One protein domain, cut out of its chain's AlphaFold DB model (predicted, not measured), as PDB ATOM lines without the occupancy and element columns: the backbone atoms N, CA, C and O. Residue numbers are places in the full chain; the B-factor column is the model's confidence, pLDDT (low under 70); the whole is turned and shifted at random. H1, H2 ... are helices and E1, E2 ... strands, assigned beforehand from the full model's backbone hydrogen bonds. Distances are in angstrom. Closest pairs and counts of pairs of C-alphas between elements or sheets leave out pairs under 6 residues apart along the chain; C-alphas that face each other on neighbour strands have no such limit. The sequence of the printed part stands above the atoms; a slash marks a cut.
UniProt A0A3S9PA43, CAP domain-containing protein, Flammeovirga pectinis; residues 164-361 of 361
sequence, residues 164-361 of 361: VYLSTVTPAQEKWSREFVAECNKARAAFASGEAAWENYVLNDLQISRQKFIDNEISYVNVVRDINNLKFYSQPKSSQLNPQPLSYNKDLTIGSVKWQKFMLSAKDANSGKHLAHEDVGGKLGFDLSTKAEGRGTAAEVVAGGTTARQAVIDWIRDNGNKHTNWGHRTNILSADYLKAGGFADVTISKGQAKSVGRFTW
ATOM      1  N   VAL A 164       3.244  30.085 -15.412       66.38
ATOM      2  CA  VAL A 164       3.986  30.893 -14.429       66.38
ATOM      3  C   VAL A 164       5.046  31.749 -15.121       66.38
ATOM      4  O   VAL A 164       5.180  32.924 -14.785       66.38
ATOM      5  N   TYR A 165       5.746  31.206 -16.118       70.06
ATOM      6  CA  TYR A 165       6.796  31.914 -16.860       70.06
ATOM      7  C   TYR A 165       6.295  32.684 -18.095       70.06
ATOM      8  O   TYR A 165       7.104  33.254 -18.832       70.06
ATOM      9  N   LEU A 166       4.977  32.753 -18.327       75.88
ATOM     10  CA  LEU A 166       4.408  33.569 -19.398       75.88
ATOM     11  C   LEU A 166       4.742  35.052 -19.159       75.88
ATOM     12  O   LEU A 166       4.265  35.652 -18.201       75.88
ATOM     13  N   SER A 167       5.528  35.639 -20.062       80.31
ATOM     14  CA  SER A 167       6.012  37.030 -19.993       80.31
ATOM     15  C   SER A 167       5.571  37.888 -21.186       80.31
ATOM     16  O   SER A 167       5.927  39.060 -21.307       80.31
ATOM     17  N   THR A 168       4.781  37.313 -22.091       85.44
ATOM     18  CA  THR A 168       4.305  37.976 -23.305       85.44
ATOM     19  C   THR A 168       2.834  37.680 -23.547       85.44
ATOM     20  O   THR A 168       2.334  36.620 -23.178       85.44
ATOM     21  N   VAL A 169       2.169  38.594 -24.244       85.62
ATOM     22  CA  VAL A 169       0.818  38.414 -24.786       85.62
ATOM     23  C   VAL A 169       0.886  38.408 -26.307       85.62
ATOM     24  O   VAL A 169       1.817  38.964 -26.892       85.62
ATOM     25  N   THR A 170      -0.079  37.764 -26.957       89.19
ATOM     26  CA  THR A 170      -0.169  37.774 -28.421       89.19
ATOM     27  C   THR A 170      -0.575  39.166 -28.931       89.19
ATOM     28  O   THR A 170      -1.218  39.924 -28.198       89.19
ATOM     29  N   PRO A 171      -0.292  39.511 -30.203       90.50
ATOM     30  CA  PRO A 171      -0.751  40.776 -30.782       90.50
ATOM     31  C   PRO A 171      -2.273  40.969 -30.710       90.50
ATOM     32  O   PRO A 171      -2.745  42.085 -30.517       90.50
ATOM     33  N   ALA A 172      -3.051  39.886 -30.818       87.12
ATOM     34  CA  ALA A 172      -4.508  39.932 -30.688       87.12
ATOM     35  C   ALA A 172      -4.954  40.250 -29.249       87.12
ATOM     36  O   ALA A 172      -5.847  41.071 -29.053       87.12
ATOM     37  N   GLN A 173      -4.295  39.651 -28.251       86.50
ATOM     38  CA  GLN A 173      -4.540  39.926 -26.833       86.50
ATOM     39  C   GLN A 173      -4.229  41.375 -26.472       86.50
ATOM     40  O   GLN A 173      -5.030  42.053 -25.827       86.50
ATOM     41  N   GLU A 174      -3.078  41.866 -26.925       91.25
ATOM     42  CA  GLU A 174      -2.678  43.252 -26.723       91.25
ATOM     43  C   GLU A 174      -3.640  44.226 -27.414       91.25
ATOM     44  O   GLU A 174      -4.087  45.187 -26.789       91.25
ATOM     45  N   LYS A 175      -4.007  43.958 -28.674       91.56
ATOM     46  CA  LYS A 175      -4.968  44.774 -29.423       91.56
ATOM     47  C   LYS A 175      -6.306  44.872 -28.690       91.56
ATOM     48  O   LYS A 175      -6.763  45.985 -28.443       91.56
ATOM     49  N   TRP A 176      -6.886  43.740 -28.288       89.56
ATOM     50  CA  TRP A 176      -8.158  43.722 -27.562       89.56
ATOM     51  C   TRP A 176      -8.060  44.519 -26.255       89.56
ATOM     52  O   TRP A 176      -8.912  45.360 -25.975       89.56
ATOM     53  N   SER A 177      -6.983  44.329 -25.480       90.12
ATOM     54  CA  SER A 177      -6.781  45.062 -24.223       90.12
ATOM     55  C   SER A 177      -6.693  46.572 -24.434       90.12
ATOM     56  O   SER A 177      -7.217  47.332 -23.623       90.12
ATOM     57  N   ARG A 178      -6.007  47.017 -25.492       94.38
ATOM     58  CA  ARG A 178      -5.865  48.440 -25.824       94.38
ATOM     59  C   ARG A 178      -7.189  49.044 -26.281       94.38
ATOM     60  O   ARG A 178      -7.518  50.146 -25.854       94.38
ATOM     61  N   GLU A 179      -7.949  48.324 -27.102       94.31
ATOM     62  CA  GLU A 179      -9.291  48.735 -27.527       94.31
ATOM     63  C   GLU A 179     -10.235  48.857 -26.327       94.31
ATOM     64  O   GLU A 179     -10.945  49.851 -26.205       94.31
ATOM     65  N   PHE A 180     -10.185  47.911 -25.389       91.75
ATOM     66  CA  PHE A 180     -10.980  47.978 -24.165       91.75
ATOM     67  C   PHE A 180     -10.624  49.202 -23.312       91.75
ATOM     68  O   PHE A 180     -11.510  49.960 -22.924       91.75
ATOM     69  N   VAL A 181      -9.329  49.453 -23.079       93.56
ATOM     70  CA  VAL A 181      -8.870  50.655 -22.356       93.56
ATOM     71  C   VAL A 181      -9.339  51.935 -23.057       93.56
ATOM     72  O   VAL A 181      -9.762  52.881 -22.392       93.56
ATOM     73  N   ALA A 182      -9.318  51.971 -24.393       96.00
ATOM     74  CA  ALA A 182      -9.817  53.108 -25.158       96.00
ATOM     75  C   ALA A 182     -11.330  53.326 -24.970       96.00
ATOM     76  O   ALA A 182     -11.756  54.464 -24.774       96.00
ATOM     77  N   GLU A 183     -12.139  52.264 -24.967       95.94
ATOM     78  CA  GLU A 183     -13.579  52.359 -24.691       95.94
ATOM     79  C   GLU A 183     -13.860  52.794 -23.239       95.94
ATOM     80  O   GLU A 183     -14.701  53.665 -23.014       95.94
ATOM     81  N   CYS A 184     -13.105  52.300 -22.249       94.19
ATOM     82  CA  CYS A 184     -13.182  52.812 -20.874       94.19
ATOM     83  C   CYS A 184     -12.867  54.310 -20.797       94.19
ATOM     84  O   CYS A 184     -13.525  55.045 -20.062       94.19
ATOM     85  N   ASN A 185     -11.885  54.785 -21.566       96.75
ATOM     86  CA  ASN A 185     -11.514  56.199 -21.580       96.75
ATOM     87  C   ASN A 185     -12.594  57.098 -22.188       96.75
ATOM     88  O   ASN A 185     -12.735  58.234 -21.736       96.75
ATOM     89  N   LYS A 186     -13.408  56.600 -23.128       97.62
ATOM     90  CA  LYS A 186     -14.611  57.317 -23.590       97.62
ATOM     91  C   LYS A 186     -15.617  57.491 -22.450       97.62
ATOM     92  O   LYS A 186     -16.081  58.606 -22.220       97.62
ATOM     93  N   ALA A 187     -15.877  56.427 -21.684       95.94
ATOM     94  CA  ALA A 187     -16.755  56.488 -20.514       95.94
ATOM     95  C   ALA A 187     -16.239  57.472 -19.453       95.94
ATOM     96  O   ALA A 187     -16.995  58.317 -18.974       95.94
ATOM     97  N   ARG A 188     -14.942  57.399 -19.118       94.81
ATOM     98  CA  ARG A 188     -14.296  58.290 -18.138       94.81
ATOM     99  C   ARG A 188     -14.353  59.749 -18.586       94.81
ATOM    100  O   ARG A 188     -14.718  60.598 -17.783       94.81
ATOM    101  N   ALA A 189     -14.084  60.037 -19.862       96.19
ATOM    102  CA  ALA A 189     -14.166  61.393 -20.410       96.19
ATOM    103  C   ALA A 189     -15.596  61.958 -20.386       96.19
ATOM    104  O   ALA A 189     -15.800  63.111 -20.001       96.19
ATOM    105  N   ALA A 190     -16.595  61.149 -20.753       96.75
ATOM    106  CA  ALA A 190     -17.996  61.554 -20.689       96.75
ATOM    107  C   ALA A 190     -18.439  61.832 -19.245       96.75
ATOM    108  O   ALA A 190     -19.055  62.861 -18.979       96.75
ATOM    109  N   PHE A 191     -18.075  60.956 -18.305       94.88
ATOM    110  CA  PHE A 191     -18.391  61.117 -16.886       94.88
ATOM    111  C   PHE A 191     -17.707  62.347 -16.267       94.88
ATOM    112  O   PHE A 191     -18.351  63.144 -15.589       94.88
ATOM    113  N   ALA A 192     -16.421  62.550 -16.568       92.44
ATOM    114  CA  ALA A 192     -15.646  63.726 -16.176       92.44
ATOM    115  C   ALA A 192     -16.263  65.050 -16.661       92.44
ATOM    116  O   ALA A 192     -16.138  66.079 -16.000       92.44
ATOM    117  N   SER A 193     -16.953  65.015 -17.806       93.75
ATOM    118  CA  SER A 193     -17.597  66.178 -18.428       93.75
ATOM    119  C   SER A 193     -18.989  66.495 -17.852       93.75
ATOM    120  O   SER A 193     -19.631  67.450 -18.289       93.75
ATOM    121  N   GLY A 194     -19.456  65.727 -16.862       92.50
ATOM    122  CA  GLY A 194     -20.697  65.981 -16.129       92.50
ATOM    123  C   GLY A 194     -21.946  65.317 -16.719       92.50
ATOM    124  O   GLY A 194     -21.897  64.569 -17.693       92.50
ATOM    125  N   GLU A 195     -23.090  65.600 -16.093       94.88
ATOM    126  CA  GLU A 195     -24.362  64.891 -16.300       94.88
ATOM    127  C   GLU A 195     -24.815  64.830 -17.763       94.88
ATOM    128  O   GLU A 195     -25.077  63.744 -18.274       94.88
ATOM    129  N   ALA A 196     -24.852  65.964 -18.467       96.25
ATOM    130  CA  ALA A 196     -25.329  66.005 -19.850       96.25
ATOM    131  C   ALA A 196     -24.450  65.172 -20.803       96.25
ATOM    132  O   ALA A 196     -24.965  64.465 -21.671       96.25
ATOM    133  N   ALA A 197     -23.126  65.230 -20.629       97.06
ATOM    134  CA  ALA A 197     -22.186  64.455 -21.432       97.06
ATOM    135  C   ALA A 197     -22.285  62.955 -21.120       97.06
ATOM    136  O   ALA A 197     -22.289  62.139 -22.042       97.06
ATOM    137  N   TRP A 198     -22.428  62.600 -19.840       96.50
ATOM    138  CA  TRP A 198     -22.640  61.226 -19.398       96.50
ATOM    139  C   TRP A 198     -23.930  60.623 -19.962       96.50
ATOM    140  O   TRP A 198     -23.893  59.547 -20.556       96.50
ATOM    141  N   GLU A 199     -25.067  61.314 -19.837       97.06
ATOM    142  CA  GLU A 199     -26.335  60.806 -20.368       97.06
ATOM    143  C   GLU A 199     -26.305  60.679 -21.892       97.06
ATOM    144  O   GLU A 199     -26.773  59.676 -22.429       97.06
ATOM    145  N   ASN A 200     -25.699  61.643 -22.595       97.56
ATOM    146  CA  ASN A 200     -25.520  61.558 -24.041       97.56
ATOM    147  C   ASN A 200     -24.638  60.364 -24.439       97.56
ATOM    148  O   ASN A 200     -24.974  59.633 -25.368       97.56
ATOM    149  N   TYR A 201     -23.535  60.132 -23.724       98.06
ATOM    150  CA  TYR A 201     -22.683  58.967 -23.945       98.06
ATOM    151  C   TYR A 201     -23.464  57.661 -23.761       98.06
ATOM    152  O   TYR A 201     -23.445  56.798 -24.633       98.06
ATOM    153  N   VAL A 202     -24.213  57.524 -22.668       96.81
ATOM    154  CA  VAL A 202     -24.935  56.281 -22.379       96.81
ATOM    155  C   VAL A 202     -26.089  56.038 -23.358       96.81
ATOM    156  O   VAL A 202     -26.241  54.929 -23.871       96.81
ATOM    157  N   LEU A 203     -26.908  57.054 -23.627       96.88
ATOM    158  CA  LEU A 203     -28.132  56.895 -24.415       96.88
ATOM    159  C   LEU A 203     -27.869  56.913 -25.923       96.88
ATOM    160  O   LEU A 203     -28.542  56.193 -26.654       96.88
ATOM    161  N   ASN A 204     -26.902  57.712 -26.387       96.38
ATOM    162  CA  ASN A 204     -26.697  57.953 -27.816       96.38
ATOM    163  C   ASN A 204     -25.434  57.277 -28.362       96.38
ATOM    164  O   ASN A 204     -25.502  56.678 -29.431       96.38
ATOM    165  N   ASP A 205     -24.302  57.328 -27.647       96.81
ATOM    166  CA  ASP A 205     -23.072  56.651 -28.102       96.81
ATOM    167  C   ASP A 205     -23.147  55.140 -27.830       96.81
ATOM    168  O   ASP A 205     -23.070  54.323 -28.749       96.81
ATOM    169  N   LEU A 206     -23.383  54.746 -26.577       95.25
ATOM    170  CA  LEU A 206     -23.546  53.337 -26.206       95.25
ATOM    171  C   LEU A 206     -24.893  52.744 -26.627       95.25
ATOM    172  O   LEU A 206     -25.046  51.525 -26.590       95.25
ATOM    173  N   GLN A 207     -25.856  53.587 -27.014       95.75
ATOM    174  CA  GLN A 207     -27.203  53.177 -27.421       95.75
ATOM    175  C   GLN A 207     -27.926  52.330 -26.359       95.75
ATOM    176  O   GLN A 207     -28.747  51.464 -26.677       95.75
ATOM    177  N   ILE A 208     -27.641  52.563 -25.072       92.50
ATOM    178  CA  ILE A 208     -28.382  51.921 -23.985       92.50
ATOM    179  C   ILE A 208     -29.785  52.529 -23.957       92.50
ATOM    180  O   ILE A 208     -29.952  53.740 -23.835       92.50
ATOM    181  N   SER A 209     -30.813  51.682 -24.064       94.12
ATOM    182  CA  SER A 209     -32.198  52.154 -24.107       94.12
ATOM    183  C   SER A 209     -32.572  52.934 -22.845       94.12
ATOM    184  O   SER A 209     -32.112  52.625 -21.742       94.12
ATOM    185  N   ARG A 210     -33.477  53.912 -22.982       92.62
ATOM    186  CA  ARG A 210     -33.937  54.721 -21.841       92.62
ATOM    187  C   ARG A 210     -34.524  53.864 -20.716       92.62
ATOM    188  O   ARG A 210     -34.311  54.180 -19.552       92.62
ATOM    189  N   GLN A 211     -35.200  52.764 -21.057       92.31
ATOM    190  CA  GLN A 211     -35.703  51.813 -20.067       92.31
ATOM    191  C   GLN A 211     -34.555  51.196 -19.258       92.31
ATOM    192  O   GLN A 211     -34.574  51.253 -18.036       92.31
ATOM    193  N   LYS A 212     -33.509  50.687 -19.924       90.38
ATOM    194  CA  LYS A 212     -32.347  50.098 -19.242       90.38
ATOM    195  C   LYS A 212     -31.526  51.118 -18.466       90.38
ATOM    196  O   LYS A 212     -30.998  50.788 -17.412       90.38
ATOM    197  N   PHE A 213     -31.451  52.352 -18.953       91.00
ATOM    198  CA  PHE A 213     -30.847  53.462 -18.223       91.00
ATOM    199  C   PHE A 213     -31.526  53.702 -16.865       91.00
ATOM    200  O   PHE A 213     -30.840  53.927 -15.870       91.00
ATOM    201  N   ILE A 214     -32.861  53.625 -16.822       89.12
ATOM    202  CA  ILE A 214     -33.655  53.798 -15.598       89.12
ATOM    203  C   ILE A 214     -33.564  52.553 -14.710       89.12
ATOM    204  O   ILE A 214     -33.185  52.679 -13.548       89.12
ATOM    205  N   ASP A 215     -33.866  51.371 -15.258       87.00
ATOM    206  CA  ASP A 215     -33.913  50.100 -14.516       87.00
ATOM    207  C   ASP A 215     -32.597  49.809 -13.790       87.00
ATOM    208  O   ASP A 215     -32.594  49.305 -12.668       87.00
ATOM    209  N   ASN A 216     -31.475  50.156 -14.424       86.94
ATOM    210  CA  ASN A 216     -30.143  49.865 -13.908       86.94
ATOM    211  C   ASN A 216     -29.512  51.066 -13.184       86.94
ATOM    212  O   ASN A 216     -28.317  51.048 -12.882       86.94
ATOM    213  N   GLU A 217     -30.299  52.112 -12.907       89.81
ATOM    214  CA  GLU A 217     -29.885  53.298 -12.153       89.81
ATOM    215  C   GLU A 217     -28.621  53.979 -12.719       89.81
ATOM    216  O   GLU A 217     -27.754  54.412 -11.966       89.81
ATOM    217  N   ILE A 218     -28.506  54.100 -14.047       91.06
ATOM    218  CA  ILE A 218     -27.284  54.581 -14.730       91.06
ATOM    219  C   ILE A 218     -27.187  56.124 -14.747       91.06
ATOM    220  O   ILE A 218     -26.239  56.692 -15.285       91.06
ATOM    221  N   SER A 219     -28.143  56.847 -14.155       92.25
ATOM    222  CA  SER A 219     -28.099  58.314 -14.122       92.25
ATOM    223  C   SER A 219     -26.845  58.839 -13.423       92.25
ATOM    224  O   SER A 219     -26.322  58.216 -12.499       92.25
ATOM    225  N   TYR A 220     -26.369  60.012 -13.849       91.94
ATOM    226  CA  TYR A 220     -25.125  60.598 -13.340       91.94
ATOM    227  C   TYR A 220     -25.102  60.669 -11.806       91.94
ATOM    228  O   TYR A 220     -24.147  60.234 -11.168       91.94
ATOM    229  N   VAL A 221     -26.196  61.146 -11.206       88.94
ATOM    230  CA  VAL A 221     -26.344  61.271  -9.748       88.94
ATOM    231  C   VAL A 221     -26.255  59.917  -9.040       88.94
ATOM    232  O   VAL A 221     -25.609  59.816  -7.996       88.94
ATOM    233  N   ASN A 222     -26.864  58.870  -9.602       88.25
ATOM    234  CA  ASN A 222     -26.802  57.528  -9.027       88.25
ATOM    235  C   ASN A 222     -25.392  56.946  -9.141       88.25
ATOM    236  O   ASN A 222     -24.868  56.431  -8.160       88.25
ATOM    237  N   VAL A 223     -24.729  57.119 -10.284       88.31
ATOM    238  CA  VAL A 223     -23.345  56.665 -10.478       88.31
ATOM    239  C   VAL A 223     -22.382  57.386  -9.526       88.31
ATOM    240  O   VAL A 223     -21.563  56.736  -8.878       88.31
ATOM    241  N   VAL A 224     -22.513  58.706  -9.357       86.44
ATOM    242  CA  VAL A 224     -21.744  59.488  -8.369       86.44
ATOM    243  C   VAL A 224     -21.985  58.973  -6.949       86.44
ATOM    244  O   VAL A 224     -21.037  58.802  -6.179       86.44
ATOM    245  N   ARG A 225     -23.247  58.713  -6.585       82.88
ATOM    246  CA  ARG A 225     -23.607  58.122  -5.290       82.88
ATOM    247  C   ARG A 225     -22.916  56.773  -5.101       82.88
ATOM    248  O   ARG A 225     -22.365  56.537  -4.031       82.88
ATOM    249  N   ASP A 226     -22.922  55.915  -6.113       80.00
ATOM    250  CA  ASP A 226     -22.374  54.562  -6.024       80.00
ATOM    251  C   ASP A 226     -20.845  54.570  -5.886       80.00
ATOM    252  O   ASP A 226     -20.314  53.876  -5.020       80.00
ATOM    253  N   ILE A 227     -20.140  55.427  -6.641       78.50
ATOM    254  CA  ILE A 227     -18.687  55.641  -6.502       78.50
ATOM    255  C   ILE A 227     -18.349  56.149  -5.090       78.50
ATOM    256  O   ILE A 227     -17.452  55.630  -4.426       78.50
ATOM    257  N   ASN A 228     -19.102  57.122  -4.571       73.62
ATOM    258  CA  ASN A 228     -18.874  57.666  -3.227       73.62
ATOM    259  C   ASN A 228     -19.223  56.675  -2.098       73.62
ATOM    260  O   ASN A 228     -18.676  56.757  -0.989       73.62
ATOM    261  N   ASN A 229     -20.126  55.731  -2.372       66.88
ATOM    262  CA  ASN A 229     -20.598  54.717  -1.433       66.88
ATOM    263  C   ASN A 229     -19.850  53.377  -1.542       66.88
ATOM    264  O   ASN A 229     -20.263  52.413  -0.897       66.88
ATOM    265  N   LEU A 230     -18.700  53.323  -2.228       59.72
ATOM    266  CA  LEU A 230     -17.818  52.142  -2.333       59.72
ATOM    267  C   LEU A 230     -17.363  51.528  -0.987       59.72
ATOM    268  O   LEU A 230     -16.777  50.445  -0.965       59.72
ATOM    269  N   LYS A 231     -17.709  52.144   0.157       45.09
ATOM    270  CA  LYS A 231     -17.575  51.580   1.516       45.09
ATOM    271  C   LYS A 231     -18.119  50.150   1.667       45.09
ATOM    272  O   LYS A 231     -17.688  49.464   2.588       45.09
ATOM    273  N   PHE A 232     -19.046  49.707   0.817       41.88
ATOM    274  CA  PHE A 232     -19.641  48.371   0.911       41.88
ATOM    275  C   PHE A 232     -18.802  47.235   0.286       41.88
ATOM    276  O   PHE A 232     -19.100  46.079   0.576       41.88
ATOM    277  N   TYR A 233     -17.733  47.514  -0.483       47.69
ATOM    278  CA  TYR A 233     -16.971  46.471  -1.213       47.69
ATOM    279  C   TYR A 233     -15.506  46.310  -0.793       47.69
ATOM    280  O   TYR A 233     -14.722  45.708  -1.520       47.69
ATOM    281  N   SER A 234     -15.110  46.812   0.381       47.47
ATOM    282  CA  SER A 234     -13.711  46.752   0.857       47.47
ATOM    283  C   SER A 234     -12.696  47.456  -0.063       47.47
ATOM    284  O   SER A 234     -11.504  47.170   0.009       47.47
ATOM    285  N   GLN A 235     -13.156  48.377  -0.914       51.50
ATOM    286  CA  GLN A 235     -12.312  49.207  -1.772       51.50
ATOM    287  C   GLN A 235     -12.024  50.550  -1.077       51.50
ATOM    288  O   GLN A 235     -12.878  51.042  -0.323       51.50
ATOM    289  N   PRO A 236     -10.837  51.158  -1.275       51.50
ATOM    290  CA  PRO A 236     -10.575  52.503  -0.779       51.50
ATOM    291  C   PRO A 236     -11.629  53.470  -1.332       51.50
ATOM    292  O   PRO A 236     -12.086  53.354  -2.466       51.50
ATOM    293  N   LYS A 237     -12.071  54.413  -0.495       50.00
ATOM    294  CA  LYS A 237     -12.956  55.487  -0.948       50.00
ATOM    295  C   LYS A 237     -12.210  56.326  -1.982       50.00
ATOM    296  O   LYS A 237     -11.263  57.012  -1.595       50.00
ATOM    297  N   SER A 238     -12.710  56.372  -3.215       53.66
ATOM    298  CA  SER A 238     -12.289  57.414  -4.145       53.66
ATOM    299  C   SER A 238     -12.699  58.769  -3.567       53.66
ATOM    300  O   SER A 238     -13.873  59.023  -3.288       53.66
ATOM    301  N   SER A 239     -11.716  59.635  -3.338       54.28
ATOM    302  CA  SER A 239     -11.939  61.023  -2.911       54.28
ATOM    303  C   SER A 239     -12.103  61.977  -4.099       54.28
ATOM    304  O   SER A 239     -12.386  63.159  -3.908       54.28
ATOM    305  N   GLN A 240     -11.959  61.464  -5.327       61.97
ATOM    306  CA  GLN A 240     -12.031  62.223  -6.571       61.97
ATOM    307  C   GLN A 240     -13.131  61.672  -7.487       61.97
ATOM    308  O   GLN A 240     -13.175  60.488  -7.812       61.97
ATOM    309  N   LEU A 241     -14.022  62.557  -7.940       68.75
ATOM    310  CA  LEU A 241     -15.096  62.220  -8.887       68.75
ATOM    311  C   LEU A 241     -14.682  62.368 -10.353       68.75
ATOM    312  O   LEU A 241     -15.472  62.060 -11.237       68.75
ATOM    313  N   ASN A 242     -13.472  62.865 -10.615       81.81
ATOM    314  CA  ASN A 242     -13.023  63.184 -11.961       81.81
ATOM    315  C   ASN A 242     -11.921  62.213 -12.420       81.81
ATOM    316  O   ASN A 242     -10.735  62.480 -12.186       81.81
ATOM    317  N   PRO A 243     -12.287  61.066 -13.017       86.56
ATOM    318  CA  PRO A 243     -11.324  60.048 -13.397       86.56
ATOM    319  C   PRO A 243     -10.429  60.513 -14.552       86.56
ATOM    320  O   PRO A 243     -10.906  60.920 -15.609       86.56
ATOM    321  N   GLN A 244      -9.112  60.380 -14.382       88.50
ATOM    322  CA  GLN A 244      -8.141  60.623 -15.459       88.50
ATOM    323  C   GLN A 244      -8.149  59.482 -16.482       88.50
ATOM    324  O   GLN A 244      -8.507  58.369 -16.113       88.50
ATOM    325  N   PRO A 245      -7.740  59.678 -17.744       93.38
ATOM    326  CA  PRO A 245      -7.620  58.571 -18.692       93.38
ATOM    327  C   PRO A 245      -6.710  57.446 -18.174       93.38
ATOM    328  O   PRO A 245      -5.635  57.692 -17.630       93.38
ATOM    329  N   LEU A 246      -7.135  56.201 -18.371       90.75
ATOM    330  CA  LEU A 246      -6.357  54.999 -18.092       90.75
ATOM    331  C   LEU A 246      -5.283  54.801 -19.153       90.75
ATOM    332  O   LEU A 246      -5.530  54.944 -20.354       90.75
ATOM    333  N   SER A 247      -4.108  54.376 -18.704       93.69
ATOM    334  CA  SER A 247      -3.055  53.871 -19.582       93.69
ATOM    335  C   SER A 247      -3.100  52.346 -19.671       93.69
ATOM    336  O   SER A 247      -3.325  51.645 -18.684       93.69
ATOM    337  N   TYR A 248      -2.874  51.815 -20.871       92.06
ATOM    338  CA  TYR A 248      -2.714  50.376 -21.058       92.06
ATOM    339  C   TYR A 248      -1.471  49.871 -20.314       92.06
ATOM    340  O   TYR A 248      -0.389  50.449 -20.442       92.06
ATOM    341  N   ASN A 249      -1.618  48.762 -19.591       87.44
ATOM    342  CA  ASN A 249      -0.530  48.090 -18.897       87.44
ATOM    343  C   ASN A 249      -0.434  46.616 -19.316       87.44
ATOM    344  O   ASN A 249      -1.304  45.801 -19.004       87.44
ATOM    345  N   LYS A 250       0.672  46.280 -19.986       85.94
ATOM    346  CA  LYS A 250       0.955  44.934 -20.496       85.94
ATOM    347  C   LYS A 250       1.062  43.885 -19.395       85.94
ATOM    348  O   LYS A 250       0.584  42.771 -19.579       85.94
ATOM    349  N   ASP A 251       1.630  44.248 -18.255       80.56
ATOM    350  CA  ASP A 251       1.831  43.346 -17.125       80.56
ATOM    351  C   ASP A 251       0.492  42.934 -16.497       80.56
ATOM    352  O   ASP A 251       0.281  41.765 -16.173       80.56
ATOM    353  N   LEU A 252      -0.467  43.866 -16.426       77.81
ATOM    354  CA  LEU A 252      -1.842  43.573 -15.997       77.81
ATOM    355  C   LEU A 252      -2.580  42.675 -17.004       77.81
ATOM    356  O   LEU A 252      -3.356  41.797 -16.612       77.81
ATOM    357  N   THR A 253      -2.317  42.840 -18.305       82.94
ATOM    358  CA  THR A 253      -2.845  41.940 -19.343       82.94
ATOM    359  C   THR A 253      -2.255  40.540 -19.225       82.94
ATOM    360  O   THR A 253      -3.008  39.571 -19.284       82.94
ATOM    361  N   ILE A 254      -0.939  40.413 -19.018       79.19
ATOM    362  CA  ILE A 254      -0.279  39.120 -18.779       79.19
ATOM    363  C   ILE A 254      -0.933  38.429 -17.582       79.19
ATOM    364  O   ILE A 254      -1.348  37.275 -17.698       79.19
ATOM    365  N   GLY A 255      -1.105  39.149 -16.468       73.69
ATOM    366  CA  GLY A 255      -1.722  38.577 -15.278       73.69
ATOM    367  C   GLY A 255      -3.163  38.108 -15.512       73.69
ATOM    368  O   GLY A 255      -3.542  37.003 -15.114       73.69
ATOM    369  N   SER A 256      -3.936  38.886 -16.273       76.06
ATOM    370  CA  SER A 256      -5.302  38.527 -16.669       76.06
ATOM    371  C   SER A 256      -5.352  37.280 -17.565       76.06
ATOM    372  O   SER A 256      -6.207  36.417 -17.363       76.06
ATOM    373  N   VAL A 257      -4.404  37.130 -18.499       77.19
ATOM    374  CA  VAL A 257      -4.268  35.926 -19.343       77.19
ATOM    375  C   VAL A 257      -3.900  34.703 -18.502       77.19
ATOM    376  O   VAL A 257      -4.461  33.624 -18.716       77.19
ATOM    377  N   LYS A 258      -2.988  34.853 -17.531       75.31
ATOM    378  CA  LYS A 258      -2.630  33.769 -16.607       75.31
ATOM    379  C   LYS A 258      -3.838  33.299 -15.810       75.31
ATOM    380  O   LYS A 258      -4.120  32.101 -15.783       75.31
ATOM    381  N   TRP A 259      -4.593  34.239 -15.243       72.75
ATOM    382  CA  TRP A 259      -5.817  33.925 -14.514       72.75
ATOM    383  C   TRP A 259      -6.836  33.192 -15.376       72.75
ATOM    384  O   TRP A 259      -7.356  32.163 -14.962       72.75
ATOM    385  N   GLN A 260      -7.110  33.695 -16.580       72.50
ATOM    386  CA  GLN A 260      -8.116  33.119 -17.469       72.50
ATOM    387  C   GLN A 260      -7.771  31.668 -17.822       72.50
ATOM    388  O   GLN A 260      -8.610  30.779 -17.670       72.50
ATOM    389  N   LYS A 261      -6.524  31.408 -18.237       72.75
ATOM    390  CA  LYS A 261      -6.044  30.052 -18.544       72.75
ATOM    391  C   LYS A 261      -6.136  29.129 -17.332       72.75
ATOM    392  O   LYS A 261      -6.551  27.981 -17.471       72.75
ATOM    393  N   PHE A 262      -5.785  29.634 -16.152       68.06
ATOM    394  CA  PHE A 262      -5.896  28.874 -14.916       68.06
ATOM    395  C   PHE A 262      -7.357  28.554 -14.564       68.06
ATOM    396  O   PHE A 262      -7.700  27.390 -14.367       68.06
ATOM    397  N   MET A 263      -8.244  29.547 -14.548       63.34
ATOM    398  CA  MET A 263      -9.657  29.358 -14.207       63.34
ATOM    399  C   MET A 263     -10.363  28.394 -15.152       63.34
ATOM    400  O   MET A 263     -11.091  27.519 -14.696       63.34
ATOM    401  N   LEU A 264     -10.101  28.489 -16.458       61.12
ATOM    402  CA  LEU A 264     -10.667  27.573 -17.452       61.12
ATOM    403  C   LEU A 264     -10.204  26.114 -17.278       61.12
ATOM    404  O   LEU A 264     -10.868  25.208 -17.790       61.12
ATOM    405  N   SER A 265      -9.100  25.882 -16.559       56.09
ATOM    406  CA  SER A 265      -8.602  24.543 -16.214       56.09
ATOM    407  C   SER A 265      -9.227  23.959 -14.938       56.09
ATOM    408  O   SER A 265      -9.120  22.760 -14.685       56.09
ATOM    409  N   ALA A 266      -9.895  24.780 -14.117       55.09
ATOM    410  CA  ALA A 266     -10.456  24.344 -12.846       55.09
ATOM    411  C   ALA A 266     -11.819  23.642 -13.020       55.09
ATOM    412  O   ALA A 266     -12.686  24.073 -13.780       55.09
ATOM    413  N   LYS A 267     -12.019  22.566 -12.248       44.94
ATOM    414  CA  LYS A 267     -13.176  21.647 -12.259       44.94
ATOM    415  C   LYS A 267     -14.563  22.313 -12.280       44.94
ATOM    416  O   LYS A 267     -15.470  21.773 -12.907       44.94
ATOM    417  N   ASP A 268     -14.719  23.474 -11.648       45.09
ATOM    418  CA  ASP A 268     -16.021  24.139 -11.492       45.09
ATOM    419  C   ASP A 268     -16.318  25.183 -12.585       45.09
ATOM    420  O   ASP A 268     -17.487  25.516 -12.797       45.09
ATOM    421  N   ALA A 269     -15.319  25.585 -13.386       45.50
ATOM    422  CA  ALA A 269     -15.532  26.413 -14.581       45.50
ATOM    423  C   ALA A 269     -16.351  25.681 -15.666       45.50
ATOM    424  O   ALA A 269     -16.986  26.311 -16.509       45.50
ATOM    425  N   ASN A 270     -16.387  24.344 -15.614       39.97
ATOM    426  CA  ASN A 270     -17.145  23.486 -16.532       39.97
ATOM    427  C   ASN A 270     -18.629  23.349 -16.167       39.97
ATOM    428  O   ASN A 270     -19.397  22.792 -16.944       39.97
ATOM    429  N   SER A 271     -19.037  23.812 -14.983       41.78
ATOM    430  CA  SER A 271     -20.412  23.642 -14.498       41.78
ATOM    431  C   SER A 271     -21.363  24.756 -14.947       41.78
ATOM    432  O   SER A 271     -22.563  24.667 -14.687       41.78
ATOM    433  N   GLY A 272     -20.841  25.821 -15.572       36.38
ATOM    434  CA  GLY A 272     -21.607  27.001 -15.990       36.38
ATOM    435  C   GLY A 272     -22.232  27.803 -14.841       36.38
ATOM    436  O   GLY A 272     -22.911  28.791 -15.104       36.38
ATOM    437  N   LYS A 273     -22.034  27.394 -13.578       37.03
ATOM    438  CA  LYS A 273     -22.754  27.959 -12.428       37.03
ATOM    439  C   LYS A 273     -21.977  29.008 -11.637       37.03
ATOM    440  O   LYS A 273     -22.626  29.850 -11.033       37.03
ATOM    441  N   HIS A 274     -20.641  29.023 -11.667       40.91
ATOM    442  CA  HIS A 274     -19.853  29.963 -10.856       40.91
ATOM    443  C   HIS A 274     -18.550  30.381 -11.555       40.91
ATOM    444  O   HIS A 274     -17.488  29.803 -11.343       40.91
ATOM    445  N   LEU A 275     -18.634  31.409 -12.404       47.00
ATOM    446  CA  LEU A 275     -17.482  32.214 -12.829       47.00
ATOM    447  C   LEU A 275     -17.418  33.454 -11.931       47.00
ATOM    448  O   LEU A 275     -17.700  34.565 -12.364       47.00
ATOM    449  N   ALA A 276     -17.165  33.247 -10.643       43.12
ATOM    450  CA  ALA A 276     -17.092  34.320  -9.656       43.12
ATOM    451  C   ALA A 276     -15.628  34.620  -9.290       43.12
ATOM    452  O   ALA A 276     -14.736  33.818  -9.570       43.12
ATOM    453  N   HIS A 277     -15.387  35.741  -8.597       42.69
ATOM    454  CA  HIS A 277     -14.107  36.080  -7.942       42.69
ATOM    455  C   HIS A 277     -13.719  35.091  -6.821       42.69
ATOM    456  O   HIS A 277     -12.980  35.461  -5.913       42.69
ATOM    457  N   GLU A 278     -14.284  33.880  -6.812       42.00
ATOM    458  CA  GLU A 278     -14.239  32.951  -5.694       42.00
ATOM    459  C   GLU A 278     -12.793  32.612  -5.328       42.00
ATOM    460  O   GLU A 278     -12.099  31.856  -6.011       42.00
ATOM    461  N   ASP A 279     -12.376  33.171  -4.188       39.59
ATOM    462  CA  ASP A 279     -11.369  32.595  -3.313       39.59
ATOM    463  C   ASP A 279     -11.800  31.157  -3.051       39.59
ATOM    464  O   ASP A 279     -12.816  30.887  -2.402       39.59
ATOM    465  N   VAL A 280     -11.053  30.212  -3.610       39.34
ATOM    466  CA  VAL A 280     -11.410  28.808  -3.513       39.34
ATOM    467  C   VAL A 280     -11.056  28.309  -2.112       39.34
ATOM    468  O   VAL A 280      -9.980  27.759  -1.871       39.34
ATOM    469  N   GLY A 281     -11.955  28.561  -1.160       30.41
ATOM    470  CA  GLY A 281     -11.780  28.231   0.250       30.41
ATOM    471  C   GLY A 281     -11.343  26.776   0.450       30.41
ATOM    472  O   GLY A 281     -11.939  25.847  -0.093       30.41
ATOM    473  N   GLY A 282     -10.278  26.580   1.233       30.14
ATOM    474  CA  GLY A 282      -9.749  25.253   1.575       30.14
ATOM    475  C   GLY A 282      -8.704  24.681   0.614       30.14
ATOM    476  O   GLY A 282      -8.291  23.536   0.791       30.14
ATOM    477  N   LYS A 283      -8.241  25.448  -0.374       37.81
ATOM    478  CA  LYS A 283      -7.207  25.014  -1.318       37.81
ATOM    479  C   LYS A 283      -5.906  25.807  -1.112       37.81
ATOM    480  O   LYS A 283      -5.926  26.999  -0.819       37.81
ATOM    481  N   LEU A 284      -4.765  25.125  -1.222       31.36
ATOM    482  CA  LEU A 284      -3.436  25.740  -1.114       31.36
ATOM    483  C   LEU A 284      -3.173  26.577  -2.357       31.36
ATOM    484  O   LEU A 284      -3.107  26.000  -3.437       31.36
ATOM    485  N   GLY A 285      -3.052  27.886  -2.149       38.31
ATOM    486  CA  GLY A 285      -2.871  28.920  -3.153       38.31
ATOM    487  C   GLY A 285      -1.429  29.167  -3.603       38.31
ATOM    488  O   GLY A 285      -0.553  29.301  -2.750       38.31
ATOM    489  N   PHE A 286      -1.186  29.343  -4.903       40.28
ATOM    490  CA  PHE A 286       0.024  30.004  -5.416       40.28
ATOM    491  C   PHE A 286      -0.364  31.242  -6.226       40.28
ATOM    492  O   PHE A 286      -1.266  31.182  -7.060       40.28
ATOM    493  N   ASP A 287       0.302  32.363  -5.953       48.72
ATOM    494  CA  ASP A 287       0.222  33.581  -6.763       48.72
ATOM    495  C   ASP A 287       0.967  33.301  -8.080       48.72
ATOM    496  O   ASP A 287       2.166  33.019  -8.061       48.72
ATOM    497  N   LEU A 288       0.255  33.296  -9.211       50.22
ATOM    498  CA  LEU A 288       0.863  33.133 -10.541       50.22
ATOM    499  C   LEU A 288       1.615  34.400 -10.983       50.22
ATOM    500  O   LEU A 288       2.328  34.352 -11.992       50.22
ATOM    501  N   SER A 289       1.471  35.517 -10.252       49.91
ATOM    502  CA  SER A 289       2.252  36.721 -10.509       49.91
ATOM    503  C   SER A 289       3.697  36.501 -10.072       49.91
ATOM    504  O   SER A 289       4.024  36.306  -8.898       49.91
ATOM    505  N   THR A 290       4.607  36.559 -11.040       48.56
ATOM    506  CA  THR A 290       5.987  36.914 -10.715       48.56
ATOM    507  C   THR A 290       5.968  38.400 -10.346       48.56
ATOM    508  O   THR A 290       5.176  39.147 -10.907       48.56
ATOM    509  N   LYS A 291       6.792  38.876  -9.401       49.72
ATOM    510  CA  LYS A 291       6.771  40.284  -8.926       49.72
ATOM    511  C   LYS A 291       6.823  41.360 -10.037       49.72
ATOM    512  O   LYS A 291       6.584  42.525  -9.740       49.72
ATOM    513  N   ALA A 292       7.185  40.981 -11.266       39.59
ATOM    514  CA  ALA A 292       7.186  41.826 -12.455       39.59
ATOM    515  C   ALA A 292       5.775  42.120 -13.001       39.59
ATOM    516  O   ALA A 292       5.563  43.168 -13.598       39.59
ATOM    517  N   GLU A 293       4.802  41.239 -12.774       46.44
ATOM    518  CA  GLU A 293       3.417  41.451 -13.177       46.44
ATOM    519  C   GLU A 293       2.712  42.287 -12.113       46.44
ATOM    520  O   GLU A 293       2.524  41.825 -10.988       46.44
ATOM    521  N   GLY A 294       2.357  43.533 -12.433       44.66
ATOM    522  CA  GLY A 294       1.684  44.422 -11.487       44.66
ATOM    523  C   GLY A 294       0.555  43.712 -10.726       44.66
ATOM    524  O   GLY A 294      -0.291  43.030 -11.312       44.66
ATOM    525  N   ARG A 295       0.542  43.853  -9.398       51.03
ATOM    526  CA  ARG A 295      -0.618  43.474  -8.589       51.03
ATOM    527  C   ARG A 295      -1.669  44.554  -8.790       51.03
ATOM    528  O   ARG A 295      -1.448  45.690  -8.383       51.03
ATOM    529  N   GLY A 296      -2.757  44.205  -9.464       49.41
ATOM    530  CA  GLY A 296      -3.888  45.110  -9.601       49.41
ATOM    531  C   GLY A 296      -4.601  45.315  -8.273       49.41
ATOM    532  O   GLY A 296      -4.554  44.456  -7.392       49.41
ATOM    533  N   THR A 297      -5.278  46.445  -8.128       53.84
ATOM    534  CA  THR A 297      -6.067  46.768  -6.924       53.84
ATOM    535  C   THR A 297      -7.527  46.339  -7.038       53.84
ATOM    536  O   THR A 297      -8.247  46.309  -6.043       53.84
ATOM    537  N   ALA A 298      -7.955  45.946  -8.235       58.44
ATOM    538  CA  ALA A 298      -9.220  45.277  -8.488       58.44
ATOM    539  C   ALA A 298      -9.113  44.437  -9.766       58.44
ATOM    540  O   ALA A 298      -8.231  44.657 -10.600       58.44
ATOM    541  N   ALA A 299     -10.028  43.488  -9.940       62.41
ATOM    542  CA  ALA A 299     -10.157  42.762 -11.192       62.41
ATOM    543  C   ALA A 299     -11.594  42.310 -11.414       62.41
ATOM    544  O   ALA A 299     -12.252  41.931 -10.454       62.41
ATOM    545  N   GLU A 300     -12.024  42.295 -12.668       64.56
ATOM    546  CA  GLU A 300     -13.389  42.001 -13.094       64.56
ATOM    547  C   GLU A 300     -13.413  40.931 -14.184       64.56
ATOM    548  O   GLU A 300     -12.470  40.804 -14.972       64.56
ATOM    549  N   VAL A 301     -14.495  40.153 -14.225       66.75
ATOM    550  CA  VAL A 301     -14.690  39.078 -15.204       66.75
ATOM    551  C   VAL A 301     -15.602  39.571 -16.320       66.75
ATOM    552  O   VAL A 301     -16.632  40.197 -16.088       66.75
ATOM    553  N   VAL A 302     -15.228  39.278 -17.559       66.25
ATOM    554  CA  VAL A 302     -16.027  39.596 -18.746       66.25
ATOM    555  C   VAL A 302     -16.404  38.304 -19.456       66.25
ATOM    556  O   VAL A 302     -15.638  37.338 -19.456       66.25
ATOM    557  N   ALA A 303     -17.581  38.262 -20.076       64.44
ATOM    558  CA  ALA A 303     -17.920  37.166 -20.974       64.44
ATOM    559  C   ALA A 303     -16.906  37.125 -22.131       64.44
ATOM    560  O   ALA A 303     -16.679  38.121 -22.820       64.44
ATOM    561  N   GLY A 304     -16.272  35.977 -22.349       60.34
ATOM    562  CA  GLY A 304     -15.344  35.794 -23.467       60.34
ATOM    563  C   GLY A 304     -16.028  35.924 -24.834       60.34
ATOM    564  O   GLY A 304     -17.241  35.749 -24.960       60.34
ATOM    565  N   GLY A 305     -15.265  36.248 -25.875       61.38
ATOM    566  CA  GLY A 305     -15.808  36.462 -27.224       61.38
ATOM    567  C   GLY A 305     -16.633  37.734 -27.405       61.38
ATOM    568  O   GLY A 305     -17.148  37.973 -28.495       61.38
ATOM    569  N   THR A 306     -16.741  38.565 -26.369       75.69
ATOM    570  CA  THR A 306     -17.276  39.918 -26.496       75.69
ATOM    571  C   THR A 306     -16.239  40.838 -27.134       75.69
ATOM    572  O   THR A 306     -15.026  40.708 -26.935       75.69
ATOM    573  N   THR A 307     -16.714  41.793 -27.931       86.50
ATOM    574  CA  THR A 307     -15.862  42.895 -28.381       86.50
ATOM    575  C   THR A 307     -15.554  43.806 -27.196       86.50
ATOM    576  O   THR A 307     -16.348  43.907 -26.261       86.50
ATOM    577  N   ALA A 308     -14.428  44.519 -27.251       88.31
ATOM    578  CA  ALA A 308     -14.054  45.506 -26.238       88.31
ATOM    579  C   ALA A 308     -15.193  46.498 -25.920       88.31
ATOM    580  O   ALA A 308     -15.502  46.751 -24.758       88.31
ATOM    581  N   ARG A 309     -15.879  47.002 -26.956       91.19
ATOM    582  CA  ARG A 309     -17.026  47.906 -26.800       91.19
ATOM    583  C   ARG A 309     -18.218  47.231 -26.131       91.19
ATOM    584  O   ARG A 309     -18.813  47.815 -25.230       91.19
ATOM    585  N   GLN A 310     -18.560  46.010 -26.543       88.69
ATOM    586  CA  GLN A 310     -19.675  45.277 -25.945       88.69
ATOM    587  C   GLN A 310     -19.420  44.987 -24.461       88.69
ATOM    588  O   GLN A 310     -20.316  45.174 -23.645       88.69
ATOM    589  N   ALA A 311     -18.184  44.633 -24.099       85.56
ATOM    590  CA  ALA A 311     -17.781  44.456 -22.708       85.56
ATOM    591  C   ALA A 311     -18.005  45.727 -21.871       85.56
ATOM    592  O   ALA A 311     -18.585  45.654 -20.789       85.56
ATOM    593  N   VAL A 312     -17.621  46.903 -22.386       90.25
ATOM    594  CA  VAL A 312     -17.885  48.186 -21.712       90.25
ATOM    595  C   VAL A 312     -19.385  48.464 -21.600       90.25
ATOM    596  O   VAL A 312     -19.834  48.856 -20.528       90.25
ATOM    597  N   ILE A 313     -20.183  48.218 -22.644       90.81
ATOM    598  CA  ILE A 313     -21.649  48.368 -22.579       90.81
ATOM    599  C   ILE A 313     -22.229  47.490 -21.467       90.81
ATOM    600  O   ILE A 313     -23.009  47.967 -20.641       90.81
ATOM    601  N   ASP A 314     -21.833  46.219 -21.421       86.00
ATOM    602  CA  ASP A 314     -22.334  45.265 -20.436       86.00
ATOM    603  C   ASP A 314     -21.921  45.638 -19.009       86.00
ATOM    604  O   ASP A 314     -22.732  45.487 -18.096       86.00
ATOM    605  N   TRP A 315     -20.719  46.188 -18.820       86.56
ATOM    606  CA  TRP A 315     -20.209  46.639 -17.523       86.56
ATOM    607  C   TRP A 315     -20.792  47.969 -17.053       86.56
ATOM    608  O   TRP A 315     -21.052  48.124 -15.866       86.56
ATOM    609  N   ILE A 316     -21.053  48.912 -17.959       90.62
ATOM    610  CA  ILE A 316     -21.747  50.168 -17.638       90.62
ATOM    611  C   ILE A 316     -23.199  49.881 -17.256       90.62
ATOM    612  O   ILE A 316     -23.728  50.450 -16.300       90.62
ATOM    613  N   ARG A 317     -23.832  48.958 -17.988       87.19
ATOM    614  CA  ARG A 317     -25.178  48.470 -17.694       87.19
ATOM    615  C   ARG A 317     -25.207  47.645 -16.405       87.19
ATOM    616  O   ARG A 317     -26.209  47.689 -15.699       87.19
ATOM    617  N   ASP A 318     -24.146  46.887 -16.139       77.00
ATOM    618  CA  ASP A 318     -23.954  46.019 -14.971       77.00
ATOM    619  C   ASP A 318     -25.152  45.073 -14.722       77.00
ATOM    620  O   ASP A 318     -25.670  44.887 -13.620       77.00
ATOM    621  N   ASN A 319     -25.669  44.516 -15.821       62.91
ATOM    622  CA  ASN A 319     -26.893  43.716 -15.833       62.91
ATOM    623  C   ASN A 319     -26.597  42.303 -15.325       62.91
ATOM    624  O   ASN A 319     -26.134  41.454 -16.082       62.91
ATOM    625  N   GLY A 320     -26.852  42.070 -14.046       56.03
ATOM    626  CA  GLY A 320     -26.590  40.790 -13.386       56.03
ATOM    627  C   GLY A 320     -26.321  40.953 -11.897       56.03
ATOM    628  O   GLY A 320     -26.583  40.038 -11.117       56.03
ATOM    629  N   ASN A 321     -25.891  42.143 -11.488       57.03
ATOM    630  CA  ASN A 321     -25.791  42.484 -10.087       57.03
ATOM    631  C   ASN A 321     -27.123  43.029  -9.549       57.03
ATOM    632  O   ASN A 321     -27.858  43.742 -10.230       57.03
ATOM    633  N   LYS A 322     -27.460  42.671  -8.302       57.53
ATOM    634  CA  LYS A 322     -28.597  43.279  -7.585       57.53
ATOM    635  C   LYS A 322     -28.311  44.778  -7.398       57.53
ATOM    636  O   LYS A 322     -27.142  45.148  -7.357       57.53
ATOM    637  N   HIS A 323     -29.344  45.601  -7.159       56.41
ATOM    638  CA  HIS A 323     -29.283  47.058  -6.865       56.41
ATOM    639  C   HIS A 323     -28.318  47.483  -5.728       56.41
ATOM    640  O   HIS A 323     -28.256  48.644  -5.334       56.41
ATOM    641  N   THR A 324     -27.578  46.535  -5.167       53.91
ATOM    642  CA  THR A 324     -26.615  46.656  -4.086       53.91
ATOM    643  C   THR A 324     -25.200  46.251  -4.514       53.91
ATOM    644  O   THR A 324     -24.402  45.975  -3.621       53.91
ATOM    645  N   ASN A 325     -24.872  46.110  -5.811       62.97
ATOM    646  CA  ASN A 325     -23.505  45.824  -6.286       62.97
ATOM    647  C   ASN A 325     -23.202  46.347  -7.698       62.97
ATOM    648  O   ASN A 325     -23.289  45.608  -8.661       62.97
ATOM    649  N   TRP A 326     -22.785  47.602  -7.833       74.12
ATOM    650  CA  TRP A 326     -22.446  48.186  -9.139       74.12
ATOM    651  C   TRP A 326     -20.931  48.172  -9.431       74.12
ATOM    652  O   TRP A 326     -20.348  49.174  -9.861       74.12
ATOM    653  N   GLY A 327     -20.269  47.057  -9.102       73.12
ATOM    654  CA  GLY A 327     -18.807  46.917  -9.095       73.12
ATOM    655  C   GLY A 327     -18.141  47.187 -10.446       73.12
ATOM    656  O   GLY A 327     -17.147  47.911 -10.512       73.12
ATOM    657  N   HIS A 328     -18.734  46.718 -11.547       80.44
ATOM    658  CA  HIS A 328     -18.113  46.842 -12.867       80.44
ATOM    659  C   HIS A 328     -18.043  48.306 -13.324       80.44
ATOM    660  O   HIS A 328     -16.973  48.805 -13.691       80.44
ATOM    661  N   ARG A 329     -19.173  49.029 -13.262       85.19
ATOM    662  CA  ARG A 329     -19.215  50.444 -13.666       85.19
ATOM    663  C   ARG A 329     -18.402  51.336 -12.735       85.19
ATOM    664  O   ARG A 329     -17.746  52.264 -13.204       85.19
ATOM    665  N   THR A 330     -18.420  51.057 -11.432       80.56
ATOM    666  CA  THR A 330     -17.660  51.848 -10.455       80.56
ATOM    667  C   THR A 330     -16.161  51.660 -10.645       80.56
ATOM    668  O   THR A 330     -15.423  52.636 -10.542       80.56
ATOM    669  N   ASN A 331     -15.711  50.467 -11.035       79.75
ATOM    670  CA  ASN A 331     -14.313  50.236 -11.369       79.75
ATOM    671  C   ASN A 331     -13.873  50.964 -12.652       79.75
ATOM    672  O   ASN A 331     -12.834  51.622 -12.632       79.75
ATOM    673  N   ILE A 332     -14.680  50.963 -13.725       87.69
ATOM    674  CA  ILE A 332     -14.383  51.759 -14.940       87.69
ATOM    675  C   ILE A 332     -14.173  53.240 -14.596       87.69
ATOM    676  O   ILE A 332     -13.237  53.882 -15.090       87.69
ATOM    677  N   LEU A 333     -15.054  53.779 -13.753       88.81
ATOM    678  CA  LEU A 333     -15.147  55.207 -13.457       88.81
ATOM    679  C   LEU A 333     -14.337  55.642 -12.229       88.81
ATOM    680  O   LEU A 333     -14.323  56.830 -11.910       88.81
ATOM    681  N   SER A 334     -13.653  54.719 -11.551       80.88
ATOM    682  CA  SER A 334     -12.843  55.044 -10.380       80.88
ATOM    683  C   SER A 334     -11.660  55.931 -10.764       80.88
ATOM    684  O   SER A 334     -10.869  55.592 -11.654       80.88
ATOM    685  N   ALA A 335     -11.517  57.058 -10.066       81.12
ATOM    686  CA  ALA A 335     -10.382  57.961 -10.229       81.12
ATOM    687  C   ALA A 335      -9.078  57.390  -9.647       81.12
ATOM    688  O   ALA A 335      -8.001  57.832 -10.041       81.12
ATOM    689  N   ASP A 336      -9.168  56.382  -8.777       76.25
ATOM    690  CA  ASP A 336      -8.008  55.773  -8.120       76.25
ATOM    691  C   ASP A 336      -7.178  54.901  -9.081       76.25
ATOM    692  O   ASP A 336      -5.998  54.646  -8.840       76.25
ATOM    693  N   TYR A 337      -7.771  54.458 -10.194       80.44
ATOM    694  CA  TYR A 337      -7.077  53.651 -11.193       80.44
ATOM    695  C   TYR A 337      -6.487  54.530 -12.296       80.44
ATOM    696  O   TYR A 337      -7.187  55.332 -12.915       80.44
ATOM    697  N   LEU A 338      -5.193  54.340 -12.567       84.25
ATOM    698  CA  LEU A 338      -4.424  55.070 -13.593       84.25
ATOM    699  C   LEU A 338      -3.981  54.172 -14.752       84.25
ATOM    700  O   LEU A 338      -3.549  54.637 -15.813       84.25
ATOM    701  N   LYS A 339      -4.035  52.866 -14.528       83.88
ATOM    702  CA  LYS A 339      -3.597  51.839 -15.457       83.88
ATOM    703  C   LYS A 339      -4.670  50.778 -15.520       83.88
ATOM    704  O   LYS A 339      -5.485  50.681 -14.614       83.88
ATOM    705  N   ALA A 340      -4.677  50.024 -16.606       85.06
ATOM    706  CA  ALA A 340      -5.476  48.825 -16.667       85.06
ATOM    707  C   ALA A 340      -4.988  47.882 -17.768       85.06
ATOM    708  O   ALA A 340      -4.324  48.296 -18.726       85.06
ATOM    709  N   GLY A 341      -5.325  46.606 -17.644       83.19
ATOM    710  CA  GLY A 341      -5.010  45.596 -18.641       83.19
ATOM    711  C   GLY A 341      -5.891  44.372 -18.483       83.19
ATOM    712  O   GLY A 341      -6.290  44.007 -17.381       83.19
ATOM    713  N   GLY A 342      -6.206  43.723 -19.595       79.25
ATOM    714  CA  GLY A 342      -7.017  42.522 -19.568       79.25
ATOM    715  C   GLY A 342      -7.317  41.981 -20.941       79.25
ATOM    716  O   GLY A 342      -6.837  42.491 -21.948       79.25
ATOM    717  N   PHE A 343      -8.087  40.912 -20.982       77.25
ATOM    718  CA  PHE A 343      -8.359  40.209 -22.216       77.25
ATOM    719  C   PHE A 343      -9.662  39.424 -22.115       77.25
ATOM    720  O   PHE A 343      -9.961  38.862 -21.062       77.25
ATOM    721  N   ALA A 344     -10.404  39.360 -23.220       71.94
ATOM    722  CA  ALA A 344     -11.527  38.451 -23.397       71.94
ATOM    723  C   ALA A 344     -11.325  37.637 -24.675       71.94
ATOM    724  O   ALA A 344     -11.242  38.201 -25.762       71.94
ATOM    725  N   ASP A 345     -11.287  36.312 -24.542       65.06
ATOM    726  CA  ASP A 345     -11.200  35.396 -25.684       65.06
ATOM    727  C   ASP A 345     -12.352  34.409 -25.708       65.06
ATOM    728  O   ASP A 345     -12.940  34.089 -24.671       65.06
ATOM    729  N   VAL A 346     -12.579  33.837 -26.886       58.19
ATOM    730  CA  VAL A 346     -13.201  32.520 -26.997       58.19
ATOM    731  C   VAL A 346     -12.078  31.495 -26.989       58.19
ATOM    732  O   VAL A 346     -11.463  31.222 -28.015       58.19
ATOM    733  N   THR A 347     -11.803  30.892 -25.836       57.00
ATOM    734  CA  THR A 347     -10.868  29.766 -25.799       57.00
ATOM    735  C   THR A 347     -11.648  28.465 -25.926       57.00
ATOM    736  O   THR A 347     -12.482  28.131 -25.084       57.00
ATOM    737  N   ILE A 348     -11.367  27.692 -26.974       43.00
ATOM    738  CA  ILE A 348     -11.856  26.317 -27.086       43.00
ATOM    739  C   ILE A 348     -10.960  25.443 -26.206       43.00
ATOM    740  O   ILE A 348      -9.876  25.030 -26.611       43.00
ATOM    741  N   SER A 349     -11.396  25.161 -24.982       43.84
ATOM    742  CA  SER A 349     -10.744  24.153 -24.149       43.84
ATOM    743  C   SER A 349     -11.365  22.800 -24.475       43.84
ATOM    744  O   SER A 349     -12.515  22.557 -24.114       43.84
ATOM    745  N   LYS A 350     -10.593  21.897 -25.091       47.38
ATOM    746  CA  LYS A 350     -10.975  20.483 -25.305       47.38
ATOM    747  C   LYS A 350     -12.280  20.315 -26.090       47.38
ATOM    748  O   LYS A 350     -13.180  19.594 -25.680       47.38
ATOM    749  N   GLY A 351     -12.393  21.035 -27.205       33.62
ATOM    750  CA  GLY A 351     -13.557  20.966 -28.096       33.62
ATOM    751  C   GLY A 351     -14.805  21.698 -27.593       33.62
ATOM    752  O   GLY A 351     -15.790  21.765 -28.317       33.62
ATOM    753  N   GLN A 352     -14.771  22.295 -26.397       39.50
ATOM    754  CA  GLN A 352     -15.848  23.143 -25.889       39.50
ATOM    755  C   GLN A 352     -15.413  24.607 -25.933       39.50
ATOM    756  O   GLN A 352     -14.412  24.983 -25.317       39.50
ATOM    757  N   ALA A 353     -16.158  25.435 -26.669       41.31
ATOM    758  CA  ALA A 353     -15.986  26.881 -26.632       41.31
ATOM    759  C   ALA A 353     -16.320  27.383 -25.222       41.31
ATOM    760  O   ALA A 353     -17.453  27.246 -24.761       41.31
ATOM    761  N   LYS A 354     -15.326  27.936 -24.525       55.38
ATOM    762  CA  LYS A 354     -15.498  28.566 -23.217       55.38
ATOM    763  C   LYS A 354     -15.135  30.035 -23.339       55.38
ATOM    764  O   LYS A 354     -14.121  30.397 -23.933       55.38
ATOM    765  N   SER A 355     -15.997  30.882 -22.799       54.97
ATOM    766  CA  SER A 355     -15.921  32.325 -22.973       54.97
ATOM    767  C   SER A 355     -15.781  32.966 -21.591       54.97
ATOM    768  O   SER A 355     -16.741  33.174 -20.857       54.97
ATOM    769  N   VAL A 356     -14.537  33.243 -21.207       56.22
ATOM    770  CA  VAL A 356     -14.208  33.966 -19.972       56.22
ATOM    771  C   VAL A 356     -13.077  34.917 -20.302       56.22
ATOM    772  O   VAL A 356     -12.117  34.491 -20.923       56.22
ATOM    773  N   GLY A 357     -13.174  36.173 -19.899       59.94
ATOM    774  CA  GLY A 357     -12.079  37.131 -19.898       59.94
ATOM    775  C   GLY A 357     -11.883  37.731 -18.514       59.94
ATOM    776  O   GLY A 357     -12.756  37.619 -17.652       59.94
ATOM    777  N   ARG A 358     -10.743  38.383 -18.302       68.94
ATOM    778  CA  ARG A 358     -10.454  39.130 -17.076       68.94
ATOM    779  C   ARG A 358      -9.868  40.482 -17.414       68.94
ATOM    780  O   ARG A 358      -9.056  40.595 -18.329       68.94
ATOM    781  N   PHE A 359     -10.241  41.477 -16.629       64.12
ATOM    782  CA  PHE A 359      -9.606  42.779 -16.621       64.12
ATOM    783  C   PHE A 359      -9.115  43.122 -15.230       64.12
ATOM    784  O   PHE A 359      -9.757  42.774 -14.245       64.12
ATOM    785  N   THR A 360      -7.987  43.806 -15.164       63.22
ATOM    786  CA  THR A 360      -7.302  44.163 -13.930       63.22
ATOM    787  C   THR A 360      -6.923  45.641 -13.988       63.22
ATOM    788  O   THR A 360      -6.487  46.123 -15.038       63.22
ATOM    789  N   TRP A 361      -7.102  46.341 -12.869       58.97
ATOM    790  CA  TRP A 361      -6.875  47.782 -12.710       58.97
ATOM    791  C   TRP A 361      -5.572  48.061 -11.961       58.97
ATOM    792  O   TRP A 361      -5.343  47.380 -10.932       58.97
TER     793      TRP A 361
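This is residues 164 to 361 of the 361 residues of the protein "CAP domain-containing protein" of Flammeovirga pectinis (UniProt A0A3S9PA43). A twisted three-stranded sheet, E2, E4 and E3, has helix H5 over one face and helices H1, H6 and H7 over the other. The long H1 stands up from the sheet and runs beyond it to a group of shorter helices, H2, H3 and H4, while on the H5 side of the domain a loose loop with the short strand E1 sticks out at residues 278 to 285. The printed part has 198 residues, with seven named helices and four named strands in the order H1 H2 H3 H4 H5 E1 E2 H6 H7 E3 E4; the sheet is antiparallel and the class is mixed, helices and strands. The whole is compact, with a radius of gyration of the C-alphas of 16.7 A and spans of 46 by 35 by 33 A.

In the sheet, E2 is residues 299 to 303, 13.7 A; E4 is 352 to 360, 25.6 A, ending at C-alpha 360 (-7.302, 44.163, -13.930); E3 is 339 to 349, 29.9 A, and bends by 58 degrees at residue 346. H5 is residues 250 to 265, 22.9 A. H1 is 171 to 192, 31.0 A, beginning at C-alpha 171 (-0.751, 40.776, -30.782). H6 is 308 to 317, H7 327 to 333, H2 195 to 205, H3 210 to 215 and H4 220 to 228. E1, residues 284 to 287, pairs with no named strand.

E4 is the inner strand. E2 and E4 are antiparallel, with N 300 and O 359 at 2.8 A; the hairpin E3 and E4 has N 343 and O 358 at 2.8 A. E2, H6 H7 and E3 form a split strand-helix-strand unit, two strands running the same way with E4 between them, with a right-handed crossover. H5 lies over E4 and E3 at a height of 6.9 A over the sheet; the closest C-alphas to E3 are Thr 253 and Gly 342, 4.2 A. H1, on the opposite face, lies over E3 and stands up from the sheet at 46 degrees. H6 and H7 are on the same face as H1. H1 is the hub, touching four helices: for instance H6 at Phe 180 and Ala 308, C-alphas 4.5 A apart, at a steep tilt of 39 degrees. H1 and H2 form a helical hairpin, closest at the C-alphas of Ala 190 and Trp 198, 4.8 A. H2 only just touches H3, with 3 pairs of C-alphas within 8 A, the closest Leu 203 and Arg 210, 6.7 A. H4 touches H7 at the C-alphas of Ile 227 and Thr 330, 5.6 A, about perpendicular at 75 degrees. Every O i to N i+4 pair is within hydrogen-bond range in H1 to H7.

The two C-alphas farthest apart, Ala 196 and Leu 284, are 49.5 A apart. The printed part has no cut and ends at the chain's last residue, 361. The links H4 to H5, H5 to E1 and E1 to E2 are long. The mean pLDDT of the printed part is 72.4; 82 residues are under 70, among them 262 to 305 and 345 to 361.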